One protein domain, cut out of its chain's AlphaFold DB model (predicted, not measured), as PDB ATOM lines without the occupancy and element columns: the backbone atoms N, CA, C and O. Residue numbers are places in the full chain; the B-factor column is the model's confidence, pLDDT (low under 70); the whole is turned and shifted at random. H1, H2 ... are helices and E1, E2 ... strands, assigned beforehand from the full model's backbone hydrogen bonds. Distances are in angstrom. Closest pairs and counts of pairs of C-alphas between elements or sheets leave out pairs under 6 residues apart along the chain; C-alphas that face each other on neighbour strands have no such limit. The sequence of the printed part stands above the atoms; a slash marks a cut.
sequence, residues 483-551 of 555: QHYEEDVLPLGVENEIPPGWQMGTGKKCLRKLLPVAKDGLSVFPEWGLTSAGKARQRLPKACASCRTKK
ATOM      1  N   GLN A 483     -31.973   5.705 -44.344       96.31
ATOM      2  CA  GLN A 483     -32.056   6.161 -42.960       96.31
ATOM      3  C   GLN A 483     -33.397   5.770 -42.333       96.31
ATOM      4  O   GLN A 483     -34.445   6.163 -42.845       96.31
ATOM      5  N   HIS A 484     -33.360   5.057 -41.206       95.81
ATOM      6  CA  HIS A 484     -34.552   4.583 -40.486       95.81
ATOM      7  C   HIS A 484     -34.738   5.351 -39.168       95.81
ATOM      8  O   HIS A 484     -33.774   5.547 -38.424       95.81
ATOM      9  N   TYR A 485     -35.962   5.795 -38.859       95.94
ATOM     10  CA  TYR A 485     -36.285   6.603 -37.672       95.94
ATOM     11  C   TYR A 485     -37.165   5.831 -36.662       95.94
ATOM     12  O   TYR A 485     -37.695   4.759 -36.953       95.94
ATOM     13  N   GLU A 486     -37.331   6.359 -35.441       92.94
ATOM     14  CA  GLU A 486     -38.193   5.729 -34.424       92.94
ATOM     15  C   GLU A 486     -39.656   5.611 -34.911       92.94
ATOM     16  O   GLU A 486     -40.229   6.573 -35.417       92.94
ATOM     17  N   GLU A 487     -40.268   4.438 -34.705       89.88
ATOM     18  CA  GLU A 487     -41.601   4.042 -35.192       89.88
ATOM     19  C   GLU A 487     -41.760   3.881 -36.728       89.88
ATOM     20  O   GLU A 487     -42.866   3.526 -37.159       89.88
ATOM     21  N   ASP A 488     -40.714   4.052 -37.550       93.69
ATOM     22  CA  ASP A 488     -40.750   3.687 -38.983       93.69
ATOM     23  C   ASP A 488     -40.860   2.157 -39.167       93.69
ATOM     24  O   ASP A 488     -40.504   1.379 -38.279       93.69
ATOM     25  N   VAL A 489     -41.380   1.714 -40.320       94.19
ATOM     26  CA  VAL A 489     -41.576   0.293 -40.662       94.19
ATOM     27  C   VAL A 489     -40.392  -0.214 -41.486       94.19
ATOM     28  O   VAL A 489     -40.179   0.245 -42.607       94.19
ATOM     29  N   LEU A 490     -39.651  -1.182 -40.949       94.69
ATOM     30  CA  LEU A 490     -38.503  -1.795 -41.611       94.69
ATOM     31  C   LEU A 490     -38.939  -2.781 -42.715       94.69
ATOM     32  O   LEU A 490     -39.921  -3.517 -42.541       94.69
ATOM     33  N   PRO A 491     -38.208  -2.851 -43.842       94.19
ATOM     34  CA  PRO A 491     -38.367  -3.927 -44.812       94.19
ATOM     35  C   PRO A 491     -37.784  -5.246 -44.274       94.19
ATOM     36  O   PRO A 491     -36.899  -5.254 -43.418       94.19
ATOM     37  N   LEU A 492     -38.271  -6.371 -44.807       92.62
ATOM     38  CA  LEU A 492     -37.722  -7.701 -44.512       92.62
ATOM     39  C   LEU A 492     -36.227  -7.769 -44.862       92.62
ATOM     40  O   LEU A 492     -35.807  -7.231 -45.885       92.62
ATOM     41  N   GLY A 493     -35.446  -8.460 -44.028       93.56
ATOM     42  CA  GLY A 493     -34.003  -8.664 -44.220       93.56
ATOM     43  C   GLY A 493     -33.097  -7.667 -43.487       93.56
ATOM     44  O   GLY A 493     -32.006  -8.048 -43.076       93.56
ATOM     45  N   VAL A 494     -33.569  -6.445 -43.201       94.31
ATOM     46  CA  VAL A 494     -32.819  -5.430 -42.413       94.31
ATOM     47  C   VAL A 494     -32.765  -5.783 -40.909       94.31
ATOM     48  O   VAL A 494     -32.089  -5.140 -40.116       94.31
ATOM     49  N   GLU A 495     -33.430  -6.867 -40.508       92.88
ATOM     50  CA  GLU A 495     -33.533  -7.375 -39.132       92.88
ATOM     51  C   GLU A 495     -32.165  -7.644 -38.478       92.88
ATOM     52  O   GLU A 495     -31.996  -7.391 -37.287       92.88
ATOM     53  N   ASN A 496     -31.175  -8.076 -39.268       94.62
ATOM     54  CA  ASN A 496     -29.802  -8.331 -38.817       94.62
ATOM     55  C   ASN A 496     -28.936  -7.058 -38.705       94.62
ATOM     56  O   ASN A 496     -27.838  -7.116 -38.159       94.62
ATOM     57  N   GLU A 497     -29.406  -5.921 -39.228       95.19
ATOM     58  CA  GLU A 497     -28.696  -4.631 -39.218       95.19
ATOM     59  C   GLU A 497     -29.189  -3.692 -38.100       95.19
ATOM     60  O   GLU A 497     -28.653  -2.597 -37.916       95.19
ATOM     61  N   ILE A 498     -30.204  -4.107 -37.332       95.75
ATOM     62  CA  ILE A 498     -30.765  -3.316 -36.232       95.75
ATOM     63  C   ILE A 498     -29.696  -3.138 -35.133       95.75
ATOM     64  O   ILE A 498     -29.186  -4.129 -34.606       95.75
ATOM     65  N   PRO A 499     -29.354  -1.895 -34.739       96.44
ATOM     66  CA  PRO A 499     -28.276  -1.651 -33.787       96.44
ATOM     67  C   PRO A 499     -28.631  -2.117 -32.361       96.44
ATOM     68  O   PRO A 499     -29.799  -2.057 -31.960       96.44
ATOM     69  N   PRO A 500     -27.633  -2.496 -31.536       96.50
ATOM     70  CA  PRO A 500     -27.847  -2.836 -30.132       96.50
ATOM     71  C   PRO A 500     -28.634  -1.761 -29.369       96.50
ATOM     72  O   PRO A 500     -28.371  -0.565 -29.486       96.50
ATOM     73  N   GLY A 501     -29.609  -2.198 -28.571       95.81
ATOM     74  CA  GLY A 501     -30.557  -1.307 -27.893       95.81
ATOM     75  C   GLY A 501     -31.822  -0.995 -28.703       95.81
ATOM     76  O   GLY A 501     -32.720  -0.347 -28.167       95.81
ATOM     77  N   TRP A 502     -31.936  -1.502 -29.933       96.50
ATOM     78  CA  TRP A 502     -33.147  -1.470 -30.756       96.50
ATOM     79  C   TRP A 502     -33.617  -2.883 -31.122       96.50
ATOM     80  O   TRP A 502     -32.869  -3.852 -31.023       96.50
ATOM     81  N   GLN A 503     -34.893  -3.001 -31.476       96.06
ATOM     82  CA  GLN A 503     -35.567  -4.249 -31.825       96.06
ATOM     83  C   GLN A 503     -36.681  -3.989 -32.843       96.06
ATOM     84  O   GLN A 503     -37.232  -2.886 -32.928       96.06
ATOM     85  N   MET A 504     -37.059  -5.028 -33.580       96.06
ATOM     86  CA  MET A 504     -38.231  -5.001 -34.447       96.06
ATOM     87  C   MET A 504     -39.495  -5.379 -33.661       96.06
ATOM     88  O   MET A 504     -39.509  -6.361 -32.918       96.06
ATOM     89  N   GLY A 505     -40.580  -4.624 -33.835       96.00
ATOM     90  CA  GLY A 505     -41.883  -4.990 -33.285       96.00
ATOM     91  C   GLY A 505     -42.528  -6.166 -34.033       96.00
ATOM     92  O   GLY A 505     -42.510  -6.230 -35.261       96.00
ATOM     93  N   THR A 506     -43.118  -7.101 -33.291       95.19
ATOM     94  CA  THR A 506     -43.627  -8.389 -33.795       95.19
ATOM     95  C   THR A 506     -45.153  -8.478 -33.840       95.19
ATOM     96  O   THR A 506     -45.696  -9.258 -34.617       95.19
ATOM     97  N   GLY A 507     -45.873  -7.699 -33.027       92.56
ATOM     98  CA  GLY A 507     -47.329  -7.821 -32.889       92.56
ATOM     99  C   GLY A 507     -48.132  -6.739 -33.615       92.56
ATOM    100  O   GLY A 507     -47.616  -5.706 -34.035       92.56
ATOM    101  N   LYS A 508     -49.442  -6.975 -33.768       91.38
ATOM    102  CA  LYS A 508     -50.315  -6.372 -34.804       91.38
ATOM    103  C   LYS A 508     -50.335  -4.834 -34.912       91.38
ATOM    104  O   LYS A 508     -50.746  -4.326 -35.947       91.38
ATOM    105  N   LYS A 509     -49.934  -4.083 -33.877       87.12
ATOM    106  CA  LYS A 509     -49.898  -2.599 -33.884       87.12
ATOM    107  C   LYS A 509     -48.499  -2.001 -34.082       87.12
ATOM    108  O   LYS A 509     -48.378  -0.799 -34.300       87.12
ATOM    109  N   CYS A 510     -47.459  -2.823 -34.000       92.56
ATOM    110  CA  CYS A 510     -46.059  -2.437 -34.157       92.56
ATOM    111  C   CYS A 510     -45.274  -3.409 -35.051       92.56
ATOM    112  O   CYS A 510     -44.050  -3.394 -35.026       92.56
ATOM    113  N   LEU A 511     -45.967  -4.224 -35.851       94.38
ATOM    114  CA  LEU A 511     -45.369  -5.197 -36.760       94.38
ATOM    115  C   LEU A 511     -44.371  -4.509 -37.704       94.38
ATOM    116  O   LEU A 511     -44.717  -3.542 -38.383       94.38
ATOM    117  N   ARG A 512     -43.132  -5.008 -37.701       94.12
ATOM    118  CA  ARG A 512     -41.953  -4.457 -38.386       94.12
ATOM    119  C   ARG A 512     -41.569  -3.019 -38.015       94.12
ATOM    120  O   ARG A 512     -40.698  -2.449 -38.661       94.12
ATOM    121  N   LYS A 513     -42.152  -2.414 -36.972       95.31
ATOM    122  CA  LYS A 513     -41.721  -1.083 -36.519       95.31
ATOM    123  C   LYS A 513     -40.383  -1.148 -35.792       95.31
ATOM    124  O   LYS A 513     -40.181  -2.028 -34.955       95.31
ATOM    125  N   LEU A 514     -39.522  -0.171 -36.052       95.81
ATOM    126  CA  LEU A 514     -38.296   0.056 -35.298       95.81
ATOM    127  C   LEU A 514     -38.631   0.626 -33.908       95.81
ATOM    128  O   LEU A 514     -39.174   1.728 -33.783       95.81
ATOM    129  N   LEU A 515     -38.324  -0.147 -32.866       95.69
ATOM    130  CA  LEU A 515     -38.602   0.166 -31.465       95.69
ATOM    131  C   LEU A 515     -37.301   0.142 -30.651       95.69
ATOM    132  O   LEU A 515     -36.485  -0.757 -30.856       95.69
ATOM    133  N   PRO A 516     -37.093   1.047 -29.680       96.00
ATOM    134  CA  PRO A 516     -36.010   0.874 -28.719       96.00
ATOM    135  C   PRO A 516     -36.322  -0.332 -27.816       96.00
ATOM    136  O   PRO A 516     -37.487  -0.602 -27.532       96.00
ATOM    137  N   VAL A 517     -35.304  -1.052 -27.339       95.81
ATOM    138  CA  VAL A 517     -35.448  -2.170 -26.377       95.81
ATOM    139  C   VAL A 517     -35.867  -1.657 -24.997       95.81
ATOM    140  O   VAL A 517     -36.643  -2.301 -24.291       95.81
ATOM    141  N   ALA A 518     -35.400  -0.465 -24.622       93.81
ATOM    142  CA  ALA A 518     -35.825   0.235 -23.419       93.81
ATOM    143  C   ALA A 518     -36.009   1.734 -23.693       93.81
ATOM    144  O   ALA A 518     -35.205   2.344 -24.396       93.81
ATOM    145  N   LYS A 519     -37.042   2.347 -23.102       91.56
ATOM    146  CA  LYS A 519     -37.267   3.800 -23.132       91.56
ATOM    147  C   LYS A 519     -37.506   4.307 -21.714       91.56
ATOM    148  O   LYS A 519     -38.276   3.711 -20.967       91.56
ATOM    149  N   ASP A 520     -36.800   5.366 -21.328       88.00
ATOM    150  CA  ASP A 520     -36.787   5.914 -19.959       88.00
ATOM    151  C   ASP A 520     -36.474   4.864 -18.864       88.00
ATOM    152  O   ASP A 520     -36.990   4.929 -17.750       88.00
ATOM    153  N   GLY A 521     -35.651   3.859 -19.192       88.62
ATOM    154  CA  GLY A 521     -35.314   2.739 -18.301       88.62
ATOM    155  C   GLY A 521     -36.388   1.647 -18.181       88.62
ATOM    156  O   GLY A 521     -36.176   0.669 -17.471       88.62
ATOM    157  N   LEU A 522     -37.521   1.773 -18.879       86.69
ATOM    158  CA  LEU A 522     -38.565   0.748 -18.954       86.69
ATOM    159  C   LEU A 522     -38.367  -0.123 -20.196       86.69
ATOM    160  O   LEU A 522     -38.174   0.409 -21.291       86.69
ATOM    161  N   SER A 523     -38.464  -1.445 -20.047       90.44
ATOM    162  CA  SER A 523     -38.440  -2.370 -21.182       90.44
ATOM    163  C   SER A 523     -39.649  -2.164 -22.099       90.44
ATOM    164  O   SER A 523     -40.789  -1.986 -21.660       90.44
ATOM    165  N   VAL A 524     -39.380  -2.192 -23.399       93.19
ATOM    166  CA  VAL A 524     -40.371  -2.116 -24.470       93.19
ATOM    167  C   VAL A 524     -40.609  -3.532 -24.974       93.19
ATOM    168  O   VAL A 524     -39.657  -4.263 -25.236       93.19
ATOM    169  N   PHE A 525     -41.866  -3.937 -25.120       93.06
ATOM    170  CA  PHE A 525     -42.198  -5.295 -25.547       93.06
ATOM    171  C   PHE A 525     -42.420  -5.309 -27.066       93.06
ATOM    172  O   PHE A 525     -43.181  -4.474 -27.558       93.06
ATOM    173  N   PRO A 526     -41.817  -6.231 -27.835       92.44
ATOM    174  CA  PRO A 526     -41.912  -6.200 -29.296       92.44
ATOM    175  C   PRO A 526     -43.345  -6.431 -29.806       92.44
ATOM    176  O   PRO A 526     -43.730  -5.879 -30.835       92.44
ATOM    177  N   GLU A 527     -44.180  -7.168 -29.070       90.19
ATOM    178  CA  GLU A 527     -45.562  -7.484 -29.467       90.19
ATOM    179  C   GLU A 527     -46.526  -6.284 -29.439       90.19
ATOM    180  O   GLU A 527     -47.524  -6.251 -30.163       90.19
ATOM    181  N   TRP A 528     -46.269  -5.303 -28.573       85.50
ATOM    182  CA  TRP A 528     -47.193  -4.189 -28.328       85.50
ATOM    183  C   TRP A 528     -46.505  -2.833 -28.113       85.50
ATOM    184  O   TRP A 528     -47.154  -1.851 -27.738       85.50
ATOM    185  N   GLY A 529     -45.202  -2.771 -28.389       85.75
ATOM    186  CA  GLY A 529     -44.341  -1.603 -28.266       85.75
ATOM    187  C   GLY A 529     -44.299  -1.045 -26.849       85.75
ATOM    188  O   GLY A 529     -44.310  -1.764 -25.849       85.75
ATOM    189  N   LEU A 530     -44.293   0.281 -26.752       71.25
ATOM    190  CA  LEU A 530     -44.794   0.950 -25.560       71.25
ATOM    191  C   LEU A 530     -46.321   0.923 -25.662       71.25
ATOM    192  O   LEU A 530     -46.892   1.694 -26.439       71.25
ATOM    193  N   THR A 531     -46.978   0.044 -24.891       61.12
ATOM    194  CA  THR A 531     -48.452  -0.054 -24.836       61.12
ATOM    195  C   THR A 531     -49.084   1.324 -24.642       61.12
ATOM    196  O   THR A 531     -48.460   2.232 -24.097       61.12
ATOM    197  N   SER A 532     -50.379   1.471 -24.926       57.19
ATOM    198  CA  SER A 532     -51.153   2.603 -24.387       57.19
ATOM    199  C   SER A 532     -50.966   2.739 -22.865       57.19
ATOM    200  O   SER A 532     -50.749   3.841 -22.369       57.19
ATOM    201  N   ALA A 533     -50.921   1.613 -22.141       49.53
ATOM    202  CA  ALA A 533     -50.532   1.536 -20.733       49.53
ATOM    203  C   ALA A 533     -49.058   1.916 -20.460       49.53
ATOM    204  O   ALA A 533     -48.789   2.534 -19.437       49.53
ATOM    205  N   GLY A 534     -48.109   1.601 -21.347       56.91
ATOM    206  CA  GLY A 534     -46.704   2.033 -21.282       56.91
ATOM    207  C   GLY A 534     -46.524   3.541 -21.501       56.91
ATOM    208  O   GLY A 534     -45.971   4.221 -20.642       56.91
ATOM    209  N   LYS A 535     -47.092   4.102 -22.578       61.47
ATOM    210  CA  LYS A 535     -47.137   5.557 -22.827       61.47
ATOM    211  C   LYS A 535     -47.938   6.299 -21.738       61.47
ATOM    212  O   LYS A 535     -47.613   7.439 -21.414       61.47
ATOM    213  N   ALA A 536     -48.919   5.659 -21.089       51.47
ATOM    214  CA  ALA A 536     -49.550   6.175 -19.867       51.47
ATOM    215  C   ALA A 536     -48.630   6.072 -18.633       51.47
ATOM    216  O   ALA A 536     -48.556   7.015 -17.850       51.47
ATOM    217  N   ARG A 537     -47.854   4.993 -18.475       50.78
ATOM    218  CA  ARG A 537     -46.829   4.845 -17.421       50.78
ATOM    219  C   ARG A 537     -45.625   5.774 -17.597       50.78
ATOM    220  O   ARG A 537     -45.010   6.093 -16.592       50.78
ATOM    221  N   GLN A 538     -45.362   6.293 -18.800       52.47
ATOM    222  CA  GLN A 538     -44.471   7.444 -19.044       52.47
ATOM    223  C   GLN A 538     -45.119   8.799 -18.692       52.47
ATOM    224  O   GLN A 538     -44.412   9.771 -18.432       52.47
ATOM    225  N   ARG A 539     -46.457   8.894 -18.647       52.09
ATOM    226  CA  ARG A 539     -47.179  10.084 -18.148       52.09
ATOM    227  C   ARG A 539     -47.332  10.080 -16.623       52.09
ATOM    228  O   ARG A 539     -47.250  11.139 -16.013       52.09
ATOM    229  N   LEU A 540     -47.470   8.910 -15.995       48.84
ATOM    230  CA  LEU A 540     -47.623   8.752 -14.540       48.84
ATOM    231  C   LEU A 540     -46.477   9.284 -13.636       48.84
ATOM    232  O   LEU A 540     -46.785   9.607 -12.487       48.84
ATOM    233  N   PRO A 541     -45.211   9.496 -14.066       50.34
ATOM    234  CA  PRO A 541     -44.224  10.223 -13.267       50.34
ATOM    235  C   PRO A 541     -44.635  11.694 -13.115       50.34
ATOM    236  O   PRO A 541     -44.427  12.289 -12.058       50.34
ATOM    237  N   LYS A 542     -45.316  12.251 -14.130       51.38
ATOM    238  CA  LYS A 542     -46.091  13.499 -14.067       51.38
ATOM    239  C   LYS A 542     -47.523  13.260 -13.561       51.38
ATOM    240  O   LYS A 542     -48.468  13.880 -14.045       51.38
ATOM    241  N   ALA A 543     -47.688  12.447 -12.513       53.62
ATOM    242  CA  ALA A 543     -48.783  12.675 -11.575       53.62
ATOM    243  C   ALA A 543     -48.757  14.165 -11.192       53.62
ATOM    244  O   ALA A 543     -47.718  14.668 -10.749       53.62
ATOM    245  N   CYS A 544     -49.858  14.883 -11.436       64.31
ATOM    246  CA  CYS A 544     -49.893  16.329 -11.230       64.31
ATOM    247  C   CYS A 544     -49.593  16.668  -9.759       64.31
ATOM    248  O   CYS A 544     -49.784  15.829  -8.873       64.31
ATOM    249  N   ALA A 545     -49.132  17.894  -9.483       59.69
ATOM    250  CA  ALA A 545     -48.736  18.293  -8.128       59.69
ATOM    251  C   ALA A 545     -49.830  17.977  -7.087       59.69
ATOM    252  O   ALA A 545     -49.537  17.411  -6.040       59.69
ATOM    253  N   SER A 546     -51.101  18.216  -7.437       62.09
ATOM    254  CA  SER A 546     -52.272  17.884  -6.612       62.09
ATOM    255  C   SER A 546     -52.369  16.387  -6.269       62.09
ATOM    256  O   SER A 546     -52.575  16.047  -5.105       62.09
ATOM    257  N   CYS A 547     -52.156  15.477  -7.229       78.00
ATOM    258  CA  CYS A 547     -52.184  14.030  -6.976       78.00
ATOM    259  C   CYS A 547     -50.992  13.557  -6.132       78.00
ATOM    260  O   CYS A 547     -51.182  12.732  -5.238       78.00
ATOM    261  N   ARG A 548     -49.786  14.113  -6.352       70.19
ATOM    262  CA  ARG A 548     -48.612  13.829  -5.504       70.19
ATOM    263  C   ARG A 548     -48.851  14.265  -4.055       70.19
ATOM    264  O   ARG A 548     -48.696  13.445  -3.155       70.19
ATOM    265  N   THR A 549     -49.296  15.504  -3.830       68.62
ATOM    266  CA  THR A 549     -49.591  16.031  -2.484       68.62
ATOM    267  C   THR A 549     -50.689  15.230  -1.779       68.62
ATOM    268  O   THR A 549     -50.592  14.976  -0.583       68.62
ATOM    269  N   LYS A 550     -51.714  14.779  -2.515       77.88
ATOM    270  CA  LYS A 550     -52.842  14.002  -1.967       77.88
ATOM    271  C   LYS A 550     -52.581  12.492  -1.853       77.88
ATOM    272  O   LYS A 550     -53.456  11.782  -1.370       77.88
ATOM    273  N   LYS A 551     -51.419  11.987  -2.298       75.88
ATOM    274  CA  LYS A 551     -51.065  10.548  -2.358       75.88
ATOM    275  C   LYS A 551     -52.086   9.658  -3.100       75.88
ATOM    276  O   LYS A 551     -52.136   8.452  -2.874       75.88
TER     277      LYS A 551
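Overview. This is residues 483 to 551 of the 555 residues of an uncharacterized protein of Choiromyces venosus 120613-1 (UniProt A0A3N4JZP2). There is little regular structure: a loop-rich head round the small hairpin E1 and E2, with short H1 at one end, and an arm of H2 then H3 that makes the length. The printed part has 69 residues, 27 in named elements (H1, E1, E2, H2, H3), class mixed; the sheet E1 - E2 is antiparallel. It is loose, radius of gyration of the C-alphas 15.0 A, spanning 52 by 23 by 18 A.

Arrangement. Look at H1, residues 494 to 497: Glu 495 and Met 504 give its closest C-alphas to E1, residues 502 to 504, at 7.0 A. E1 and E2, residues 514 to 516, form a hairpin; N 503 and O 515 are within hydrogen-bond range, 2.8 A. H2, residues 532 to 542, and H3, residues 545 to 550, are apart. Every O i to N i+4 pair is within hydrogen-bond range in H3, 5 of 7 in H2; H1 is too short for one.

Along the chain. Find C-alpha 494 at (-32.819, -5.430, -42.413), where H1 begins. H2 runs 15.8 A; H3 ends at C-alpha 550, (-52.842, 14.002, -1.967).

Size, cuts and confidence. Residues 544 to 550 stand free. The printed part has no cut; the link E2 to H2 is long. Residues 531 to 546 and 549 have pLDDT under 70.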